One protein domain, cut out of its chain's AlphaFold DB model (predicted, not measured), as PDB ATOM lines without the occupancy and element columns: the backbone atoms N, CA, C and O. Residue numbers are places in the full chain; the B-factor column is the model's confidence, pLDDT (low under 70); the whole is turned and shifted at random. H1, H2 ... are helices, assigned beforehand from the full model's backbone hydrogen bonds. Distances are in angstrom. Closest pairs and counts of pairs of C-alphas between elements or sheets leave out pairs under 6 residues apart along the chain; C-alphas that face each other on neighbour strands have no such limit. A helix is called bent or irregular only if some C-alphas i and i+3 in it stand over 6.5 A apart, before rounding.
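Overview. This is residues 19 to 63 of the 163 residues of an uncharacterized protein of Glutamicibacter sp. BW80 (UniProt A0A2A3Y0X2). Look first for a helical hairpin: the long helix H1 runs the length of the rod, and the shorter H2 folds back beside its earlier part. The far end of H1, with the first residues of the link, residues 35 to 41, sticks out past H2. The printed part has 45 residues with two named helices, H1 then H2, and no named strand; its class is all helix. It is only just compact, close to loose, with a radius of gyration of the C-alphas of 11.2 A, and its C-alphas span 35 by 15 by 13 A.

Arrangement. Begin with the two helices, H1, residues 19 to 39, and H2, residues 50 to 63. They touch, and the closest C-alphas of the two are those of Ala 24 and Gln 57, 5.4 A apart. Their lines stand at a shallow tilt of 20 degrees, and they run opposite ways as a helical hairpin. Near residue 33 you will find a kink of 33 degrees in H1, which is only just irregular, with C-alphas 32 and 35 at 7.0 A. In H2 every O i to N i+4 pair is within hydrogen-bond range; in H1 15 of 17 are.

Along the chain. Find C-alpha 19 at (-20.302, -44.720, -13.781); from there H1 runs 30.9 A to C-alpha 39 at (3.899, -60.637, -24.577). H2 begins at C-alpha 50 and runs 20.1 A to C-alpha 63 at (-15.452, -41.489, -4.783).

Size, cuts and confidence. The two C-alphas farthest apart are those of Phe 40 and Met 63, 34.9 A. The printed part has no cut, and the link from H1 to H2, 10 residues, is short but not tight. In the B-factor column, the mean pLDDT of the printed part is 72.1; look for values under 70 at residues 19 to 22, 41, 43 to 47, 59 and 61 to 63 of this model.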
ATOM      1  N   SER A  19     -21.093 -44.173 -12.669       60.56
ATOM      2  CA  SER A  19     -20.302 -44.720 -13.781       60.56
ATOM      3  C   SER A  19     -18.819 -44.885 -13.428       60.56
ATOM      4  O   SER A  19     -18.101 -45.645 -14.078       60.56
ATOM      5  N   GLY A  20     -18.345 -44.231 -12.362       62.91
ATOM      6  CA  GLY A  20     -17.020 -44.471 -11.801       62.91
ATOM      7  C   GLY A  20     -16.790 -45.951 -11.469       62.91
ATOM      8  O   GLY A  20     -15.731 -46.486 -11.782       62.91
ATOM      9  N   GLY A  21     -17.786 -46.660 -10.930       64.25
ATOM     10  CA  GLY A  21     -17.659 -48.098 -10.656       64.25
ATOM     11  C   GLY A  21     -17.351 -48.925 -11.913       64.25
ATOM     12  O   GLY A  21     -16.462 -49.778 -11.899       64.25
ATOM     13  N   GLU A  22     -18.026 -48.621 -13.020       67.56
ATOM     14  CA  GLU A  22     -17.811 -49.270 -14.319       67.56
ATOM     15  C   GLU A  22     -16.443 -48.917 -14.910       67.56
ATOM     16  O   GLU A  22     -15.730 -49.787 -15.415       67.56
ATOM     17  N   LEU A  23     -16.025 -47.657 -14.780       70.38
ATOM     18  CA  LEU A  23     -14.716 -47.197 -15.230       70.38
ATOM     19  C   LEU A  23     -13.577 -47.860 -14.435       70.38
ATOM     20  O   LEU A  23     -12.583 -48.282 -15.024       70.38
ATOM     21  N   ALA A  24     -13.725 -48.029 -13.118       71.38
ATOM     22  CA  ALA A  24     -12.774 -48.784 -12.301       71.38
ATOM     23  C   ALA A  24     -12.699 -50.262 -12.719       71.38
ATOM     24  O   ALA A  24     -11.602 -50.830 -12.775       71.38
ATOM     25  N   ALA A  25     -13.835 -50.883 -13.052       72.25
ATOM     26  CA  ALA A  25     -13.871 -52.253 -13.563       72.25
ATOM     27  C   ALA A  25     -13.174 -52.373 -14.932       72.25
ATOM     28  O   ALA A  25     -12.378 -53.293 -15.149       72.25
ATOM     29  N   ALA A  26     -13.391 -51.408 -15.830       75.81
ATOM     30  CA  ALA A  26     -12.720 -51.344 -17.127       75.81
ATOM     31  C   ALA A  26     -11.198 -51.164 -16.980       75.81
ATOM     32  O   ALA A  26     -10.433 -51.903 -17.602       75.81
ATOM     33  N   ILE A  27     -10.744 -50.257 -16.103       78.12
ATOM     34  CA  ILE A  27      -9.313 -50.064 -15.803       78.12
ATOM     35  C   ILE A  27      -8.689 -51.359 -15.270       78.12
ATOM     36  O   ILE A  27      -7.653 -51.785 -15.776       78.12
ATOM     37  N   SER A  28      -9.349 -52.027 -14.321       79.62
ATOM     38  CA  SER A  28      -8.875 -53.302 -13.757       79.62
ATOM     39  C   SER A  28      -8.734 -54.388 -14.834       79.62
ATOM     40  O   SER A  28      -7.799 -55.187 -14.813       79.62
ATOM     41  N   THR A  29      -9.641 -54.394 -15.814       81.31
ATOM     42  CA  THR A  29      -9.611 -55.326 -16.950       81.31
ATOM     43  C   THR A  29      -8.432 -55.037 -17.885       81.31
ATOM     44  O   THR A  29      -7.730 -55.958 -18.301       81.31
ATOM     45  N   ILE A  30      -8.163 -53.760 -18.177       80.62
ATOM     46  CA  ILE A  30      -7.002 -53.340 -18.978       80.62
ATOM     47  C   ILE A  30      -5.695 -53.724 -18.276       80.62
ATOM     48  O   ILE A  30      -4.786 -54.250 -18.920       80.62
ATOM     49  N   GLU A  31      -5.595 -53.506 -16.963       79.88
ATOM     50  CA  GLU A  31      -4.423 -53.899 -16.173       79.88
ATOM     51  C   GLU A  31      -4.200 -55.417 -16.178       79.88
ATOM     52  O   GLU A  31      -3.058 -55.862 -16.281       79.88
ATOM     53  N   ALA A  32      -5.272 -56.213 -16.137       81.69
ATOM     54  CA  ALA A  32      -5.189 -57.672 -16.162       81.69
ATOM     55  C   ALA A  32      -4.749 -58.240 -17.525       81.69
ATOM     56  O   ALA A  32      -4.064 -59.263 -17.574       81.69
ATOM     57  N   ILE A  33      -5.126 -57.593 -18.635       80.75
ATOM     58  CA  ILE A  33      -4.826 -58.065 -20.001       80.75
ATOM     59  C   ILE A  33      -3.479 -57.528 -20.509       80.75
ATOM     60  O   ILE A  33      -2.848 -58.149 -21.368       80.75
ATOM     61  N   ARG A  34      -2.992 -56.408 -19.963       76.50
ATOM     62  CA  ARG A  34      -1.735 -55.773 -20.382       76.50
ATOM     63  C   ARG A  34      -0.530 -56.730 -20.435       76.50
ATOM     64  O   ARG A  34       0.118 -56.735 -21.478       76.50
ATOM     65  N   PRO A  35      -0.243 -57.577 -19.424       79.75
ATOM     66  CA  PRO A  35       0.908 -58.485 -19.476       79.75
ATOM     67  C   PRO A  35       0.838 -59.468 -20.652       79.75
ATOM     68  O   PRO A  35       1.856 -59.827 -21.240       79.75
ATOM     69  N   LEU A  36      -0.377 -59.885 -21.024       79.50
ATOM     70  CA  LEU A  36      -0.606 -60.761 -22.167       79.50
ATOM     71  C   LEU A  36      -0.348 -60.010 -23.477       79.50
ATOM     72  O   LEU A  36       0.367 -60.495 -24.344       79.50
ATOM     73  N   ALA A  37      -0.874 -58.802 -23.619       72.31
ATOM     74  CA  ALA A  37      -0.695 -58.000 -24.826       72.31
ATOM     75  C   ALA A  37       0.754 -57.503 -25.024       72.31
ATOM     76  O   ALA A  37       1.235 -57.497 -26.158       72.31
ATOM     77  N   GLU A  38       1.482 -57.196 -23.944       72.75
ATOM     78  CA  GLU A  38       2.932 -56.941 -23.974       72.75
ATOM     79  C   GLU A  38       3.702 -58.177 -24.475       72.75
ATOM     80  O   GLU A  38       4.619 -58.045 -25.282       72.75
ATOM     81  N   SER A  39       3.283 -59.390 -24.091       75.25
ATOM     82  CA  SER A  39       3.899 -60.637 -24.577       75.25
ATOM     83  C   SER A  39       3.673 -60.906 -26.073       75.25
ATOM     84  O   SER A  39       4.483 -61.582 -26.706       75.25
ATOM     85  N   PHE A  40       2.610 -60.339 -26.654       76.12
ATOM     86  CA  PHE A  40       2.299 -60.405 -28.087       76.12
ATOM     87  C   PHE A  40       2.781 -59.175 -28.874       76.12
ATOM     88  O   PHE A  40       2.498 -59.069 -30.067       76.12
ATOM     89  N   ASN A  41       3.537 -58.270 -28.238       66.81
ATOM     90  CA  ASN A  41       4.115 -57.077 -28.858       66.81
ATOM     91  C   ASN A  41       3.065 -56.123 -29.472       66.81
ATOM     92  O   ASN A  41       3.327 -55.467 -30.483       66.81
ATOM     93  N   PHE A  42       1.867 -56.058 -28.876       71.75
ATOM     94  CA  PHE A  42       0.850 -55.076 -29.254       71.75
ATOM     95  C   PHE A  42       1.294 -53.670 -28.843       71.75
ATOM     96  O   PHE A  42       1.683 -53.442 -27.696       71.75
ATOM     97  N   ASP A  43       1.225 -52.725 -29.782       60.31
ATOM     98  CA  ASP A  43       1.572 -51.331 -29.522       60.31
ATOM     99  C   ASP A  43       0.419 -50.615 -28.804       60.31
ATOM    100  O   ASP A  43      -0.735 -50.635 -29.240       60.31
ATOM    101  N   PHE A  44       0.747 -49.984 -27.683       61.78
ATOM    102  CA  PHE A  44      -0.190 -49.349 -26.762       61.78
ATOM    103  C   PHE A  44      -0.184 -47.823 -26.871       61.78
ATOM    104  O   PHE A  44      -0.567 -47.154 -25.914       61.78
ATOM    105  N   GLY A  45       0.220 -47.259 -28.014       57.47
ATOM    106  CA  GLY A  45       0.441 -45.821 -28.258       57.47
ATOM    107  C   GLY A  45      -0.697 -44.825 -27.946       57.47
ATOM    108  O   GLY A  45      -0.564 -43.647 -28.261       57.47
ATOM    109  N   GLY A  46      -1.793 -45.247 -27.314       63.03
ATOM    110  CA  GLY A  46      -2.842 -44.382 -26.767       63.03
ATOM    111  C   GLY A  46      -3.404 -44.811 -25.403       63.03
ATOM    112  O   GLY A  46      -4.346 -44.180 -24.931       63.03
ATOM    113  N   ILE A  47      -2.874 -45.864 -24.762       68.31
ATOM    114  CA  ILE A  47      -3.333 -46.319 -23.439       68.31
ATOM    115  C   ILE A  47      -2.423 -45.726 -22.350       68.31
ATOM    116  O   ILE A  47      -1.210 -45.940 -22.411       68.31
ATOM    117  N   PRO A  48      -2.976 -45.028 -21.333       72.38
ATOM    118  CA  PRO A  48      -2.201 -44.453 -20.231       72.38
ATOM    119  C   PRO A  48      -1.287 -45.474 -19.544       72.38
ATOM    120  O   PRO A  48      -1.576 -46.674 -19.500       72.38
ATOM    121  N   GLY A  49      -0.178 -45.015 -18.974       76.12
ATOM    122  CA  GLY A  49       0.762 -45.871 -18.248       76.12
ATOM    123  C   GLY A  49       0.149 -46.491 -16.985       76.12
ATOM    124  O   GLY A  49      -0.827 -45.994 -16.433       76.12
ATOM    125  N   GLN A  50       0.757 -47.560 -16.458       74.25
ATOM    126  CA  GLN A  50       0.268 -48.252 -15.251       74.25
ATOM    127  C   GLN A  50       0.149 -47.324 -14.026       74.25
ATOM    128  O   GLN A  50      -0.796 -47.420 -13.247       74.25
ATOM    129  N   LYS A  51       1.083 -46.377 -13.862       74.88
ATOM    130  CA  LYS A  51       1.024 -45.369 -12.787       74.88
ATOM    131  C   LYS A  51      -0.146 -44.393 -12.949       74.88
ATOM    132  O   LYS A  51      -0.683 -43.915 -11.959       74.88
ATOM    133  N   GLU A  52      -0.523 -44.092 -14.185       74.81
ATOM    134  CA  GLU A  52      -1.631 -43.187 -14.492       74.81
ATOM    135  C   GLU A  52      -2.965 -43.905 -14.272       74.81
ATOM    136  O   GLU A  52      -3.831 -43.375 -13.582       74.81
ATOM    137  N   LEU A  53      -3.091 -45.149 -14.752       78.88
ATOM    138  CA  LEU A  53      -4.276 -45.988 -14.548       78.88
ATOM    139  C   LEU A  53      -4.547 -46.263 -13.064       78.88
ATOM    140  O   LEU A  53      -5.658 -46.015 -12.602       78.88
ATOM    141  N   SER A  54      -3.533 -46.662 -12.296       75.56
ATOM    142  CA  SER A  54      -3.664 -46.868 -10.844       75.56
ATOM    143  C   SER A  54      -4.000 -45.579 -10.078       75.56
ATOM    144  O   SER A  54      -4.755 -45.611  -9.099       75.56
ATOM    145  N   GLY A  55      -3.503 -44.423 -10.537       76.19
ATOM    146  CA  GLY A  55      -3.885 -43.113 -10.007       76.19
ATOM    147  C   GLY A  55      -5.362 -42.793 -10.249       76.19
ATOM    148  O   GLY A  55      -6.077 -42.437  -9.311       76.19
ATOM    149  N   VAL A  56      -5.842 -42.989 -11.482       74.00
ATOM    150  CA  VAL A  56      -7.259 -42.810 -11.846       74.00
ATOM    151  C   VAL A  56      -8.145 -43.785 -11.072       74.00
ATOM    152  O   VAL A  56      -9.124 -43.368 -10.461       74.00
ATOM    153  N   GLN A  57      -7.773 -45.063 -11.005       73.00
ATOM    154  CA  GLN A  57      -8.509 -46.089 -10.267       73.00
ATOM    155  C   GLN A  57      -8.623 -45.750  -8.774       73.00
ATOM    156  O   GLN A  57      -9.687 -45.915  -8.184       73.00
ATOM    157  N   SER A  58      -7.564 -45.216  -8.161       72.12
ATOM    158  CA  SER A  58      -7.586 -44.783  -6.758       72.12
ATOM    159  C   SER A  58      -8.556 -43.621  -6.524       72.12
ATOM    160  O   SER A  58      -9.292 -43.623  -5.536       72.12
ATOM    161  N   ILE A  59      -8.594 -42.648  -7.440       68.38
ATOM    162  CA  ILE A  59      -9.543 -41.527  -7.388       68.38
ATOM    163  C   ILE A  59     -10.973 -42.056  -7.504       68.38
ATOM    164  O   ILE A  59     -11.811 -41.766  -6.653       68.38
ATOM    165  N   VAL A  60     -11.231 -42.899  -8.497       70.38
ATOM    166  CA  VAL A  60     -12.554 -43.460  -8.770       70.38
ATOM    167  C   VAL A  60     -13.056 -44.322  -7.604       70.38
ATOM    168  O   VAL A  60     -14.167 -44.123  -7.114       70.38
ATOM    169  N   ASN A  61     -12.208 -45.197  -7.058       69.12
ATOM    170  CA  ASN A  61     -12.541 -46.016  -5.891       69.12
ATOM    171  C   ASN A  61     -12.808 -45.173  -4.635       69.12
ATOM    172  O   ASN A  61     -13.651 -45.530  -3.815       69.12
ATOM    173  N   SER A  62     -12.107 -44.046  -4.473       65.06
ATOM    174  CA  SER A  62     -12.304 -43.147  -3.330       65.06
ATOM    175  C   SER A  62     -13.615 -42.356  -3.387       65.06
ATOM    176  O   SER A  62     -14.119 -41.929  -2.346       65.06
ATOM    177  N   MET A  63     -14.171 -42.164  -4.585       62.25
ATOM    178  CA  MET A  63     -15.452 -41.489  -4.783       62.25
ATOM    179  C   MET A  63     -16.638 -42.406  -4.438       62.25
ATOM    180  O   MET A  63     -17.643 -41.928  -3.905       62.25
TER     181      MET A  63